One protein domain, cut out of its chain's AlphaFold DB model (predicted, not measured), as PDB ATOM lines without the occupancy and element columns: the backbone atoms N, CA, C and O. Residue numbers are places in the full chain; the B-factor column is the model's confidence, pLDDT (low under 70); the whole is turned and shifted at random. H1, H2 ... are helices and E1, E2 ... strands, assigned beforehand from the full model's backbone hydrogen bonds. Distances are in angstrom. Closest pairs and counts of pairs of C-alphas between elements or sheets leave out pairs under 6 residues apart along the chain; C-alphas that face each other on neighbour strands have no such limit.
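AT A GLANCE: This is residues 3 to 103 of the 106 residues of an uncharacterized protein of Butyricicoccus sp. AM18-35 (UniProt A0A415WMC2). A rod with two unlike ends: at one end a small three-stranded sheet with helix H1 packed on it, at the other a cluster of helices, with the longest helix, H2, running from near the sheet into that cluster. The loop between E1 and E2 makes the tip at the sheet end, and H5 runs to the opposite tip. The printed part has 101 residues, with elements in the order E1, E2, H1, E3, H2, H3, H4, H5; the sheet runs E2, E1, E3, antiparallel throughout, and the class is mixed, helices and strands. The whole is only just loose, close to compact, with a radius of gyration of the C-alphas of 15.7 A and spans of 51 by 22 by 18 A.

IN THESE COORDINATES: Find C-alpha 3 at (-0.056, -44.940, -34.544), where E1, residues 3 to 7, begins. E2 is residues 18 to 21, H1 residues 27 to 34, and E3 residues 43 to 49, 17.7 A long. Go on to C-alpha 60 at (-7.186, -49.656, -28.981); from there H2 runs 18.1 A through residues 60 to 72. H3 is residues 75 to 78 and H4 residues 81 to 88. H5, residues 91 to 102, runs 16.5 A to C-alpha 102 at (-23.628, -53.526, -51.721).

HOW THE PARTS SIT: Look first at the hairpin E1 and E2, antiparallel at 147 degrees, with N 5 and O 19 at 3.0 A. E3 is antiparallel to E1 at 162 degrees, with N 4 and O 47 at 2.8 A. E2, H1 and E3 form a split strand-helix-strand unit, two strands running the same way with E1 between them in the sheet; its crossover is right-handed. H1 is on the sheet at a height of 8.9 A; its closest C-alphas to E2 are Ile 34 and Gly 18, 6.0 A. H2 is not on the sheet, but only just, with 4 pairs of C-alphas within 10 A. H2, with residues 66 to 70 alone, touches H5, closest at the C-alphas of Met 69 and Tyr 95, 6.4 A, at a steep tilt of 38 degrees, the same way. H3 is close to H2 but not clearly touching, with C-alphas 70 and 78 closest at 6.8 A. H4 and H5 touch only at the corner, about perpendicular at 84 degrees, closest at C-alphas 88 and 94, 5.5 A. In H1, H2, H4 and H5 every O i to N i+4 pair is within hydrogen-bond range; H3 is too short for one.

THE WHOLE: The C-alphas farthest apart, those of Glu 13 and Asn 103, are 54.5 A apart. The printed part has no cut and no long link. Mean pLDDT of the printed part is 92.1; residues 10 to 14 and 102 to 103 are under 70.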
ATOM      1  N   VAL A   3       0.114 -45.889 -35.654       98.44
ATOM      2  CA  VAL A   3      -0.056 -44.940 -34.544       98.44
ATOM      3  C   VAL A   3       1.155 -44.996 -33.625       98.44
ATOM      4  O   VAL A   3       1.762 -46.054 -33.464       98.44
ATOM      5  N   TYR A   4       1.527 -43.868 -33.038       98.06
ATOM      6  CA  TYR A   4       2.564 -43.786 -32.023       98.06
ATOM      7  C   TYR A   4       1.909 -43.680 -30.649       98.06
ATOM      8  O   TYR A   4       1.209 -42.709 -30.349       98.06
ATOM      9  N   ILE A   5       2.131 -44.705 -29.829       97.44
ATOM     10  CA  ILE A   5       1.505 -44.863 -28.518       97.44
ATOM     11  C   ILE A   5       2.584 -44.744 -27.454       97.44
ATOM     12  O   ILE A   5       3.619 -45.407 -27.537       97.44
ATOM     13  N   GLU A   6       2.316 -43.929 -26.442       95.56
ATOM     14  CA  GLU A   6       3.141 -43.794 -25.247       95.56
ATOM     15  C   GLU A   6       2.415 -44.364 -24.036       95.56
ATOM     16  O   GLU A   6       1.217 -44.134 -23.851       95.56
ATOM     17  N   LYS A   7       3.153 -45.036 -23.152       92.44
ATOM     18  CA  LYS A   7       2.662 -45.308 -21.803       92.44
ATOM     19  C   LYS A   7       2.518 -43.989 -21.049       92.44
ATOM     20  O   LYS A   7       3.442 -43.172 -21.023       92.44
ATOM     21  N   ARG A   8       1.378 -43.781 -20.390       88.50
ATOM     22  CA  ARG A   8       1.156 -42.580 -19.584       88.50
ATOM     23  C   ARG A   8       1.968 -42.697 -18.293       88.50
ATOM     24  O   ARG A   8       1.644 -43.475 -17.402       88.50
ATOM     25  N   ASP A   9       3.045 -41.929 -18.182       76.75
ATOM     26  CA  ASP A   9       3.821 -41.879 -16.944       76.75
ATOM     27  C   ASP A   9       3.187 -40.886 -15.956       76.75
ATOM     28  O   ASP A   9       3.039 -39.692 -16.241       76.75
ATOM     29  N   LYS A  10       2.812 -41.378 -14.771       66.50
ATOM     30  CA  LYS A  10       2.234 -40.565 -13.687       66.50
ATOM     31  C   LYS A  10       3.280 -39.710 -12.972       66.50
ATOM     32  O   LYS A  10       2.914 -38.728 -12.331       66.50
ATOM     33  N   THR A  11       4.559 -40.072 -13.068       66.12
ATOM     34  CA  THR A  11       5.646 -39.427 -12.317       66.12
ATOM     35  C   THR A  11       6.460 -38.446 -13.159       66.12
ATOM     36  O   THR A  11       6.991 -37.488 -12.607       66.12
ATOM     37  N   ARG A  12       6.491 -38.614 -14.494       62.44
ATOM     38  CA  ARG A  12       7.273 -37.797 -15.454       62.44
ATOM     39  C   ARG A  12       8.776 -37.691 -15.132       62.44
ATOM     40  O   ARG A  12       9.448 -36.806 -15.656       62.44
ATOM     41  N   GLU A  13       9.306 -38.560 -14.272       63.62
ATOM     42  CA  GLU A  13      10.725 -38.554 -13.886       63.62
ATOM     43  C   GLU A  13      11.609 -39.320 -14.888       63.62
ATOM     44  O   GLU A  13      12.833 -39.200 -14.845       63.62
ATOM     45  N   ILE A  14      10.998 -40.076 -15.804       65.56
ATOM     46  CA  ILE A  14      11.659 -40.875 -16.839       65.56
ATOM     47  C   ILE A  14      11.163 -40.405 -18.217       65.56
ATOM     48  O   ILE A  14      10.049 -39.893 -18.346       65.56
ATOM     49  N   GLU A  15      12.006 -40.538 -19.248       70.50
ATOM     50  CA  GLU A  15      11.574 -40.322 -20.633       70.50
ATOM     51  C   GLU A  15      10.365 -41.223 -20.956       70.50
ATOM     52  O   GLU A  15      10.391 -42.413 -20.624       70.50
ATOM     53  N   PRO A  16       9.299 -40.681 -21.575       73.00
ATOM     54  CA  PRO A  16       8.115 -41.463 -21.904       73.00
ATOM     55  C   PRO A  16       8.483 -42.627 -22.831       73.00
ATOM     56  O   PRO A  16       9.143 -42.445 -23.855       73.00
ATOM     57  N   VAL A  17       8.051 -43.837 -22.464       88.31
ATOM     58  CA  VAL A  17       8.257 -45.042 -23.275       88.31
ATOM     59  C   VAL A  17       7.140 -45.113 -24.309       88.31
ATOM     60  O   VAL A  17       5.978 -45.330 -23.956       88.31
ATOM     61  N   GLY A  18       7.494 -44.916 -25.579       94.31
ATOM     62  CA  GLY A  18       6.559 -44.967 -26.696       94.31
ATOM     63  C   GLY A  18       7.103 -45.700 -27.912       94.31
ATOM     64  O   GLY A  18       8.313 -45.862 -28.083       94.31
ATOM     65  N   ALA A  19       6.190 -46.175 -28.754       97.25
ATOM     66  CA  ALA A  19       6.535 -46.908 -29.961       97.25
ATOM     67  C   ALA A  19       5.468 -46.763 -31.056       97.25
ATOM     68  O   ALA A  19       4.303 -46.484 -30.783       97.25
ATOM     69  N   TRP A  20       5.877 -46.969 -32.312       98.31
ATOM     70  CA  TRP A  20       4.961 -47.060 -33.453       98.31
ATOM     71  C   TRP A  20       4.354 -48.459 -33.559       98.31
ATOM     72  O   TRP A  20       5.098 -49.442 -33.604       98.31
ATOM     73  N   PHE A  21       3.035 -48.537 -33.689       98.44
ATOM     74  CA  PHE A  21       2.251 -49.759 -33.849       98.44
ATOM     75  C   PHE A  21       1.442 -49.715 -35.146       98.44
ATOM     76  O   PHE A  21       1.023 -48.644 -35.593       98.44
ATOM     77  N   THR A  22       1.209 -50.878 -35.747       98.19
ATOM     78  CA  THR A  22       0.383 -51.024 -36.950       98.19
ATOM     79  C   THR A  22      -0.866 -51.824 -36.590       98.19
ATOM     80  O   THR A  22      -0.718 -52.965 -36.169       98.19
ATOM     81  N   PRO A  23      -2.078 -51.261 -36.752       97.94
ATOM     82  CA  PRO A  23      -3.318 -51.997 -36.529       97.94
ATOM     83  C   PRO A  23      -3.422 -53.279 -37.382       97.94
ATOM     84  O   PRO A  23      -2.955 -53.272 -38.525       97.94
ATOM     85  N   PRO A  24      -4.052 -54.356 -36.870       98.06
ATOM     86  CA  PRO A  24      -4.637 -54.457 -35.533       98.06
ATOM     87  C   PRO A  24      -3.563 -54.585 -34.439       98.06
ATOM     88  O   PRO A  24      -2.659 -55.403 -34.549       98.06
ATOM     89  N   ILE A  25      -3.690 -53.777 -33.386       97.62
ATOM     90  CA  ILE A  25      -2.780 -53.751 -32.233       97.62
ATOM     91  C   ILE A  25      -3.352 -54.651 -31.146       97.62
ATOM     92  O   ILE A  25      -4.507 -54.473 -30.749       97.62
ATOM     93  N   ASP A  26      -2.554 -55.584 -30.643       95.31
ATOM     94  CA  ASP A  26      -2.915 -56.392 -29.485       95.31
ATOM     95  C   ASP A  26      -2.234 -55.881 -28.200       95.31
ATOM     96  O   ASP A  26      -1.248 -55.139 -28.228       95.31
ATOM     97  N   TYR A  27      -2.814 -56.222 -27.045       95.38
ATOM     98  CA  TYR A  27      -2.279 -55.779 -25.755       95.38
ATOM     99  C   TYR A  27      -1.017 -56.530 -25.327       95.38
ATOM    100  O   TYR A  27      -0.274 -55.992 -24.511       95.38
ATOM    101  N   ASP A  28      -0.757 -57.719 -25.875       96.06
ATOM    102  CA  ASP A  28       0.478 -58.450 -25.584       96.06
ATOM    103  C   ASP A  28       1.666 -57.684 -26.205       96.06
ATOM    104  O   ASP A  28       2.677 -57.450 -25.545       96.06
ATOM    105  N   GLU A  29       1.507 -57.156 -27.423       96.12
ATOM    106  CA  GLU A  29       2.471 -56.291 -28.106       96.12
ATOM    107  C   GLU A  29       2.684 -54.967 -27.349       96.12
ATOM    108  O   GLU A  29       3.815 -54.491 -27.210       96.12
ATOM    109  N   LEU A  30       1.609 -54.359 -26.835       95.31
ATOM    110  CA  LEU A  30       1.696 -53.149 -26.008       95.31
ATOM    111  C   LEU A  30       2.451 -53.410 -24.700       95.31
ATOM    112  O   LEU A  30       3.280 -52.589 -24.291       95.31
ATOM    113  N   GLU A  31       2.208 -54.546 -24.049       94.69
ATOM    114  CA  GLU A  31       2.907 -54.929 -22.827       94.69
ATOM    115  C   GLU A  31       4.392 -55.179 -23.104       94.69
ATOM    116  O   GLU A  31       5.248 -54.621 -22.415       94.69
ATOM    117  N   GLU A  32       4.715 -55.927 -24.158       94.81
ATOM    118  CA  GLU A  32       6.096 -56.236 -24.536       94.81
ATOM    119  C   GLU A  32       6.900 -54.989 -24.922       94.81
ATOM    120  O   GLU A  32       8.079 -54.872 -24.571       94.81
ATOM    121  N   ARG A  33       6.287 -54.052 -25.655       95.12
ATOM    122  CA  ARG A  33       7.009 -52.911 -26.240       95.12
ATOM    123  C   ARG A  33       7.031 -51.680 -25.349       95.12
ATOM    124  O   ARG A  33       8.035 -50.969 -25.343       95.12
ATOM    125  N   ILE A  34       5.940 -51.404 -24.634       93.94
ATOM    126  CA  ILE A  34       5.799 -50.184 -23.825       93.94
ATOM    127  C   ILE A  34       5.304 -50.448 -22.394       93.94
ATOM    128  O   ILE A  34       5.169 -49.509 -21.610       93.94
ATOM    129  N   GLY A  35       5.072 -51.708 -22.008       91.94
ATOM    130  CA  GLY A  35       4.679 -52.079 -20.646       91.94
ATOM    131  C   GLY A  35       3.257 -51.658 -20.276       91.94
ATOM    132  O   GLY A  35       3.009 -51.331 -19.108       91.94
ATOM    133  N   VAL A  36       2.356 -51.585 -21.258       92.69
ATOM    134  CA  VAL A  36       0.930 -51.274 -21.076       92.69
ATOM    135  C   VAL A  36       0.132 -52.572 -21.123       92.69
ATOM    136  O   VAL A  36       0.165 -53.272 -22.123       92.69
ATOM    137  N   THR A  37      -0.596 -52.875 -20.048       92.25
ATOM    138  CA  THR A  37      -1.383 -54.116 -19.928       92.25
ATOM    139  C   THR A  37      -2.857 -53.872 -20.252       92.25
ATOM    140  O   THR A  37      -3.341 -52.745 -20.149       92.25
ATOM    141  N   ASN A  38      -3.601 -54.935 -20.563       90.88
ATOM    142  CA  ASN A  38      -5.053 -54.857 -20.771       90.88
ATOM    143  C   ASN A  38      -5.876 -54.670 -19.478       90.88
ATOM    144  O   ASN A  38      -7.046 -54.306 -19.553       90.88
ATOM    145  N   GLN A  39      -5.301 -54.934 -18.296       88.00
ATOM    146  CA  GLN A  39      -6.008 -54.824 -17.012       88.00
ATOM    147  C   GLN A  39      -6.098 -53.372 -16.540       88.00
ATOM    148  O   GLN A  39      -7.122 -52.950 -16.005       88.00
ATOM    149  N   GLU A  40      -5.024 -52.615 -16.762       80.94
ATOM    150  CA  GLU A  40      -4.928 -51.187 -16.476       80.94
ATOM    151  C   GLU A  40      -4.303 -50.477 -17.687       80.94
ATOM    152  O   GLU A  40      -3.119 -50.122 -17.660       80.94
ATOM    153  N   PRO A  41      -5.072 -50.315 -18.780       85.44
ATOM    154  CA  PRO A  41      -4.596 -49.650 -19.983       85.44
ATOM    155  C   PRO A  41      -4.359 -48.166 -19.693       85.44
ATOM    156  O   PRO A  41      -5.293 -47.370 -19.627       85.44
ATOM    157  N   ASP A  42      -3.094 -47.803 -19.497       91.69
ATOM    158  CA  ASP A  42      -2.672 -46.431 -19.210       91.69
ATOM    159  C   ASP A  42      -1.693 -45.951 -20.286       91.69
ATOM    160  O   ASP A  42      -0.468 -46.030 -20.152       91.69
ATOM    161  N   TYR A  43      -2.258 -45.495 -21.400       94.50
ATOM    162  CA  TYR A  43      -1.531 -45.018 -22.571       94.50
ATOM    163  C   TYR A  43      -2.158 -43.748 -23.140       94.50
ATOM    164  O   TYR A  43      -3.195 -43.274 -22.668       94.50
ATOM    165  N   VAL A  44      -1.487 -43.177 -24.133       95.50
ATOM    166  CA  VAL A  44      -1.953 -42.045 -24.929       95.50
ATOM    167  C   VAL A  44      -1.395 -42.163 -26.344       95.50
ATOM    168  O   VAL A  44      -0.229 -42.520 -26.537       95.50
ATOM    169  N   ILE A  45      -2.223 -41.872 -27.340       97.38
ATOM    170  CA  ILE A  45      -1.818 -41.794 -28.742       97.38
ATOM    171  C   ILE A  45      -1.298 -40.376 -28.986       97.38
ATOM    172  O   ILE A  45      -2.030 -39.407 -28.799       97.38
ATOM    173  N   ARG A  46      -0.023 -40.230 -29.363       95.94
ATOM    174  CA  ARG A  46       0.595 -38.903 -29.576       95.94
ATOM    175  C   ARG A  46       0.701 -38.491 -31.029       95.94
ATOM    176  O   ARG A  46       0.781 -37.299 -31.306       95.94
ATOM    177  N   ASP A  47       0.779 -39.466 -31.920       98.06
ATOM    178  CA  ASP A  47       0.954 -39.235 -33.347       98.06
ATOM    179  C   ASP A  47       0.352 -40.400 -34.132       98.06
ATOM    180  O   ASP A  47       0.189 -41.504 -33.599       98.06
ATOM    181  N   TYR A  48       0.006 -40.169 -35.392       98.50
ATOM    182  CA  TYR A  48      -0.588 -41.188 -36.241       98.50
ATOM    183  C   TYR A  48      -0.414 -40.894 -37.735       98.50
ATOM    184  O   TYR A  48      -0.319 -39.759 -38.184       98.50
ATOM    185  N   GLU A  49      -0.417 -41.963 -38.527       98.00
ATOM    186  CA  GLU A  49      -0.481 -41.939 -39.988       98.00
ATOM    187  C   GLU A  49      -1.718 -42.731 -40.424       98.00
ATOM    188  O   GLU A  49      -1.644 -43.924 -40.764       98.00
ATOM    189  N   LEU A  50      -2.872 -42.066 -40.347       97.38
ATOM    190  CA  LEU A  50      -4.197 -42.609 -40.636       97.38
ATOM    191  C   LEU A  50      -4.943 -41.684 -41.604       97.38
ATOM    192  O   LEU A  50      -4.725 -40.476 -41.578       97.38
ATOM    193  N   PRO A  51      -5.853 -42.230 -42.427       95.81
ATOM    194  CA  PRO A  51      -6.683 -41.424 -43.318       95.81
ATOM    195  C   PRO A  51      -7.865 -40.732 -42.614       95.81
ATOM    196  O   PRO A  51      -8.728 -40.177 -43.289       95.81
ATOM    197  N   PHE A  52      -7.959 -40.817 -41.285       96.38
ATOM    198  CA  PHE A  52      -9.041 -40.264 -40.476       96.38
ATOM    199  C   PHE A  52      -8.506 -39.750 -39.139       96.38
ATOM    200  O   PHE A  52      -7.475 -40.212 -38.654       96.38
ATOM    201  N   GLU A  53      -9.243 -38.813 -38.549       95.69
ATOM    202  CA  GLU A  53      -8.934 -38.237 -37.243       95.69
ATOM    203  C   GLU A  53      -9.256 -39.218 -36.110       95.69
ATOM    204  O   GLU A  53     -10.268 -39.927 -36.151       95.69
ATOM    205  N   ILE A  54      -8.412 -39.214 -35.080       97.31
ATOM    206  CA  ILE A  54      -8.589 -39.980 -33.844       97.31
ATOM    207  C   ILE A  54      -8.263 -39.111 -32.628       97.31
ATOM    208  O   ILE A  54      -7.488 -38.159 -32.723       97.31
ATOM    209  N   ASP A  55      -8.832 -39.469 -31.480       97.12
ATOM    210  CA  ASP A  55      -8.545 -38.818 -30.204       97.12
ATOM    211  C   ASP A  55      -7.329 -39.450 -29.510       97.12
ATOM    212  O   ASP A  55      -7.080 -40.652 -29.625       97.12
ATOM    213  N   GLU A  56      -6.598 -38.652 -28.724       96.38
ATOM    214  CA  GLU A  56      -5.404 -39.111 -27.994       96.38
ATOM    215  C   GLU A  56      -5.701 -40.205 -26.949       96.38
ATOM    216  O   GLU A  56      -4.828 -41.014 -26.633       96.38
ATOM    217  N   ASP A  57      -6.938 -40.253 -26.449       95.69
ATOM    218  CA  ASP A  57      -7.424 -41.219 -25.457       95.69
ATOM    219  C   ASP A  57      -8.308 -42.319 -26.088       95.69
ATOM    220  O   ASP A  57      -9.047 -43.011 -25.384       95.69
ATOM    221  N   MET A  58      -8.282 -42.473 -27.419       96.88
ATOM    222  CA  MET A  58      -9.071 -43.493 -28.116       96.88
ATOM    223  C   MET A  58      -8.670 -44.908 -27.679       96.88
ATOM    224  O   MET A  58      -7.490 -45.248 -27.622       96.88
ATOM    225  N   MET A  59      -9.676 -45.757 -27.439       96.31
ATOM    226  CA  MET A  59      -9.475 -47.164 -27.089       96.31
ATOM    227  C   MET A  59      -8.839 -47.944 -28.251       96.31
ATOM    228  O   MET A  59      -9.301 -47.829 -29.388       96.31
ATOM    229  N   ILE A  60      -7.845 -48.798 -27.974       96.69
ATOM    230  CA  ILE A  60      -7.186 -49.656 -28.981       96.69
ATOM    231  C   ILE A  60      -8.197 -50.482 -29.781       96.69
ATOM    232  O   ILE A  60      -8.076 -50.608 -30.998       96.69
ATOM    233  N   GLU A  61      -9.225 -51.016 -29.128       96.38
ATOM    234  CA  GLU A  61     -10.276 -51.799 -29.777       96.38
ATOM    235  C   GLU A  61     -11.083 -50.964 -30.775       96.38
ATOM    236  O   GLU A  61     -11.408 -51.439 -31.865       96.38
ATOM    237  N   GLU A  62     -11.385 -49.712 -30.425       97.38
ATOM    238  CA  GLU A  62     -12.076 -48.782 -31.315       97.38
ATOM    239  C   GLU A  62     -11.185 -48.389 -32.496       97.38
ATOM    240  O   GLU A  62     -11.635 -48.461 -33.641       97.38
ATOM    241  N   LEU A  63      -9.915 -48.067 -32.241       98.12
ATOM    242  CA  LEU A  63      -8.928 -47.778 -33.280       98.12
ATOM    243  C   LEU A  63      -8.795 -48.945 -34.270       98.12
ATOM    244  O   LEU A  63      -8.851 -48.739 -35.485       98.12
ATOM    245  N   ASN A  64      -8.647 -50.168 -33.758       98.25
ATOM    246  CA  ASN A  64      -8.554 -51.378 -34.571       98.25
ATOM    247  C   ASN A  64      -9.814 -51.578 -35.416       98.25
ATOM    248  O   ASN A  64      -9.709 -51.892 -36.599       98.25
ATOM    249  N   CYS A  65     -10.994 -51.353 -34.833       98.06
ATOM    250  CA  CYS A  65     -12.268 -51.454 -35.539       98.06
ATOM    251  C   CYS A  65     -12.356 -50.453 -36.701       98.06
ATOM    252  O   CYS A  65     -12.715 -50.833 -37.814       98.06
ATOM    253  N   LEU A  66     -11.979 -49.190 -36.476       98.31
ATOM    254  CA  LEU A  66     -11.978 -48.165 -37.523       98.31
ATOM    255  C   LEU A  66     -10.971 -48.486 -38.633       98.31
ATOM    256  O   LEU A  66     -11.305 -48.366 -39.809       98.31
ATOM    257  N   CYS A  67      -9.766 -48.945 -38.283       98.19
ATOM    258  CA  CYS A  67      -8.767 -49.354 -39.273       98.19
ATOM    259  C   CYS A  67      -9.255 -50.546 -40.104       98.19
ATOM    260  O   CYS A  67      -9.155 -50.516 -41.327       98.19
ATOM    261  N   GLN A  68      -9.861 -51.548 -39.462       97.88
ATOM    262  CA  GLN A  68     -10.456 -52.688 -40.155       97.88
ATOM    263  C   GLN A  68     -11.563 -52.247 -41.122       97.88
ATOM    264  O   GLN A  68     -11.587 -52.698 -42.264       97.88
ATOM    265  N   MET A  69     -12.453 -51.341 -40.698       97.56
ATOM    266  CA  MET A  69     -13.487 -50.790 -41.581       97.56
ATOM    267  C   MET A  69     -12.869 -50.144 -42.822       97.56
ATOM    268  O   MET A  69     -13.369 -50.351 -43.921       97.56
ATOM    269  N   VAL A  70     -11.773 -49.394 -42.671       97.31
ATOM    270  CA  VAL A  70     -11.054 -48.806 -43.812       97.31
ATOM    271  C   VAL A  70     -10.461 -49.879 -44.726       97.31
ATOM    272  O   VAL A  70     -10.645 -49.797 -45.940       97.31
ATOM    273  N   ASP A  71      -9.794 -50.886 -44.162       96.25
ATOM    274  CA  ASP A  71      -9.148 -51.960 -44.928       96.25
ATOM    275  C   ASP A  71     -10.150 -52.834 -45.700       96.25
ATOM    276  O   ASP A  71      -9.827 -53.363 -46.766       96.25
ATOM    277  N   GLU A  72     -11.378 -52.964 -45.200       96.00
ATOM    278  CA  GLU A  72     -12.459 -53.720 -45.841       96.00
ATOM    279  C   GLU A  72     -13.167 -52.954 -46.974       96.00
ATOM    280  O   GLU A  72     -13.858 -53.564 -47.798       96.00
ATOM    281  N   LEU A  73     -12.999 -51.629 -47.064       95.44
ATOM    282  CA  LEU A  73     -13.530 -50.847 -48.183       95.44
ATOM    283  C   LEU A  73     -12.789 -51.189 -49.490       95.44
ATOM    284  O   LEU A  73     -11.602 -51.508 -49.466       95.44
ATOM    285  N   PRO A  74     -13.422 -51.063 -50.671       94.44
ATOM    286  CA  PRO A  74     -12.730 -51.269 -51.941       94.44
ATOM    287  C   PRO A  74     -11.549 -50.317 -52.129       94.44
ATOM    288  O   PRO A  74     -11.604 -49.158 -51.722       94.44
ATOM    289  N   GLU A  75     -10.535 -50.750 -52.877       93.94
ATOM    290  CA  GLU A  75      -9.338 -49.943 -53.163       93.94
ATOM    291  C   GLU A  75      -9.673 -48.567 -53.777       93.94
ATOM    292  O   GLU A  75      -9.009 -47.568 -53.499       93.94
ATOM    293  N   SER A  76     -10.728 -48.481 -54.596       92.88
ATOM    294  CA  SER A  76     -11.201 -47.212 -55.166       92.88
ATOM    295  C   SER A  76     -11.750 -46.248 -54.112       92.88
ATOM    296  O   SER A  76     -11.599 -45.036 -54.266       92.88
ATOM    297  N   VAL A  77     -12.366 -46.772 -53.054       94.94
ATOM    298  CA  VAL A  77     -12.866 -46.000 -51.914       94.94
ATOM    299  C   VAL A  77     -11.695 -45.596 -51.025       94.94
ATOM    300  O   VAL A  77     -11.552 -44.414 -50.729       94.94
ATOM    301  N   GLN A  78     -10.798 -46.533 -50.695       95.31
ATOM    302  CA  GLN A  78      -9.600 -46.257 -49.895       95.31
ATOM    303  C   GLN A  78      -8.733 -45.147 -50.513       95.31
ATOM    304  O   GLN A  78      -8.295 -44.241 -49.812       95.31
ATOM    305  N   LYS A  79      -8.537 -45.141 -51.840       95.19
ATOM    306  CA  LYS A  79      -7.769 -44.091 -52.543       95.19
ATOM    307  C   LYS A  79      -8.369 -42.686 -52.445       95.19
ATOM    308  O   LYS A  79      -7.643 -41.719 -52.640       95.19
ATOM    309  N   ASN A  80      -9.671 -42.572 -52.187       95.38
ATOM    310  CA  ASN A  80     -10.391 -41.296 -52.105       95.38
ATOM    311  C   ASN A  80     -10.941 -41.029 -50.697       95.38
ATOM    312  O   ASN A  80     -11.801 -40.165 -50.522       95.38
ATOM    313  N   ILE A  81     -10.471 -41.781 -49.700       95.81
ATOM    314  CA  ILE A  81     -11.092 -41.841 -48.380       95.81
ATOM    315  C   ILE A  81     -11.175 -40.476 -47.699       95.81
ATOM    316  O   ILE A  81     -12.238 -40.136 -47.204       95.81
ATOM    317  N   GLU A  82     -10.132 -39.647 -47.757       94.75
ATOM    318  CA  GLU A  82     -10.135 -38.319 -47.129       94.75
ATOM    319  C   GLU A  82     -11.258 -37.428 -47.680       94.75
ATOM    320  O   GLU A  82     -11.960 -36.759 -46.927       94.75
ATOM    321  N   THR A  83     -11.480 -37.464 -48.999       95.62
ATOM    322  CA  THR A  83     -12.567 -36.708 -49.642       95.62
ATOM    323  C   THR A  83     -13.929 -37.259 -49.238       95.62
ATOM    324  O   THR A  83     -14.840 -36.497 -48.931       95.62
ATOM    325  N   LEU A  84     -14.067 -38.585 -49.198       96.31
ATOM    326  CA  LEU A  84     -15.311 -39.230 -48.791       96.31
ATOM    327  C   LEU A  84     -15.614 -38.959 -47.311       96.31
ATOM    328  O   LEU A  84     -16.758 -38.709 -46.955       96.31
ATOM    329  N   LEU A  85     -14.613 -38.904 -46.439       96.62
ATOM    330  CA  LEU A  85     -14.818 -38.556 -45.034       96.62
ATOM    331  C   LEU A  85     -15.310 -37.116 -44.848       96.62
ATOM    332  O   LEU A  85     -16.067 -36.869 -43.915       96.62
ATOM    333  N   MET A  86     -14.985 -36.184 -45.750       94.69
ATOM    334  CA  MET A  86     -15.595 -34.844 -45.739       94.69
ATOM    335  C   MET A  86     -17.093 -34.871 -46.084       94.69
ATOM    336  O   MET A  86     -17.843 -34.021 -45.609       94.69
ATOM    337  N   GLU A  87     -17.536 -35.833 -46.899       95.44
ATOM    338  CA  GLU A  87     -18.941 -36.005 -47.290       95.44
ATOM    339  C   GLU A  87     -19.745 -36.783 -46.237       95.44
ATOM    340  O   GLU A  87     -20.823 -36.352 -45.826       95.44
ATOM    341  N   TYR A  88     -19.214 -37.916 -45.773       95.31
ATOM    342  CA  TYR A  88     -19.891 -38.832 -44.847       95.31
ATOM    343  C   TYR A  88     -19.622 -38.513 -43.366       95.31
ATOM    344  O   TYR A  88     -20.301 -39.030 -42.477       95.31
ATOM    345  N   GLY A  89     -18.643 -37.655 -43.081       95.62
ATOM    346  CA  GLY A  89     -18.289 -37.157 -41.751       95.62
ATOM    347  C   GLY A  89     -17.343 -38.058 -40.957       95.62
ATOM    348  O   GLY A  89     -16.485 -37.547 -40.245       95.62
ATOM    349  N   ASN A  90     -17.480 -39.384 -41.043       95.81
ATOM    350  CA  ASN A  90     -16.597 -40.327 -40.351       95.81
ATOM    351  C   ASN A  90     -16.556 -41.706 -41.036       95.81
ATOM    352  O   ASN A  90     -17.381 -42.018 -41.899       95.81
ATOM    353  N   VAL A  91     -15.592 -42.537 -40.622       97.38
ATOM    354  CA  VAL A  91     -15.356 -43.881 -41.179       97.38
ATOM    355  C   VAL A  91     -16.578 -44.785 -41.023       97.38
ATOM    356  O   VAL A  91     -16.914 -45.499 -41.962       97.38
ATOM    357  N   ARG A  92     -17.276 -44.733 -39.880       96.75
ATOM    358  CA  ARG A  92     -18.455 -45.577 -39.620       96.75
ATOM    359  C   ARG A  92     -19.580 -45.274 -40.604       96.75
ATOM    360  O   ARG A  92     -20.071 -46.188 -41.254       96.75
ATOM    361  N   ASN A  93     -19.916 -44.000 -40.787       96.56
ATOM    362  CA  ASN A  93     -20.942 -43.561 -41.732       96.56
ATOM    363  C   ASN A  93     -20.591 -43.954 -43.178       96.56
ATOM    364  O   ASN A  93     -21.455 -44.421 -43.921       96.56
ATOM    365  N   LEU A  94     -19.325 -43.777 -43.578       96.25
ATOM    366  CA  LEU A  94     -18.839 -44.181 -44.901       96.25
ATOM    367  C   LEU A  94     -18.960 -45.700 -45.098       96.25
ATOM    368  O   LEU A  94     -19.469 -46.159 -46.122       96.25
ATOM    369  N   TYR A  95     -18.517 -46.478 -44.111       95.81
ATOM    370  CA  TYR A  95     -18.564 -47.934 -44.150       95.81
ATOM    371  C   TYR A  95     -20.006 -48.458 -44.182       95.81
ATOM    372  O   TYR A  95     -20.343 -49.281 -45.033       95.81
ATOM    373  N   GLU A  96     -20.893 -47.929 -43.337       94.88
ATOM    374  CA  GLU A  96     -22.320 -48.267 -43.335       94.88
ATOM    375  C   GLU A  96     -22.978 -47.964 -44.683       94.88
ATOM    376  O   GLU A  96     -23.701 -48.807 -45.222       94.88
ATOM    377  N   HIS A  97     -22.695 -46.799 -45.275       92.25
ATOM    378  CA  HIS A  97     -23.176 -46.464 -46.612       92.25
ATOM    379  C   HIS A  97     -22.680 -47.466 -47.660       92.25
ATOM    380  O   HIS A  97     -23.436 -47.869 -48.544       92.25
ATOM    381  N   PHE A  98     -21.425 -47.901 -47.569       88.81
ATOM    382  CA  PHE A  98     -20.880 -48.872 -48.507       88.81
ATOM    383  C   PHE A  98     -21.544 -50.251 -48.364       88.81
ATOM    384  O   PHE A  98     -22.040 -50.806 -49.346       88.81
ATOM    385  N   VAL A  99     -21.618 -50.789 -47.145       88.44
ATOM    386  CA  VAL A  99     -22.161 -52.134 -46.888       88.44
ATOM    387  C   VAL A  99     -23.657 -52.213 -47.196       88.44
ATOM    388  O   VAL A  99     -24.111 -53.194 -47.787       88.44
ATOM    389  N   THR A 100     -24.430 -51.176 -46.864       85.75
ATOM    390  CA  THR A 100     -25.877 -51.136 -47.150       85.75
ATOM    391  C   THR A 100     -26.190 -51.067 -48.645       85.75
ATOM    392  O   THR A 100     -27.157 -51.681 -49.089       85.75
ATOM    393  N   ASN A 101     -25.364 -50.388 -49.447       75.81
ATOM    394  CA  ASN A 101     -25.576 -50.284 -50.895       75.81
ATOM    395  C   ASN A 101     -25.011 -51.472 -51.698       75.81
ATOM    396  O   ASN A 101     -25.425 -51.681 -52.837       75.81
ATOM    397  N   GLN A 102     -24.095 -52.262 -51.128       65.00
ATOM    398  CA  GLN A 102     -23.628 -53.526 -51.721       65.00
ATOM    399  C   GLN A 102     -24.542 -54.719 -51.396       65.00
ATOM    400  O   GLN A 102     -24.535 -55.706 -52.131       65.00
ATOM    401  N   ASN A 103     -25.352 -54.628 -50.336       53.25
ATOM    402  CA  ASN A 103     -26.383 -55.607 -49.982       53.25
ATOM    403  C   ASN A 103     -27.783 -54.987 -50.142       53.25
ATOM    404  O   ASN A 103     -28.428 -54.652 -49.144       53.25
TER     405      ASN A 103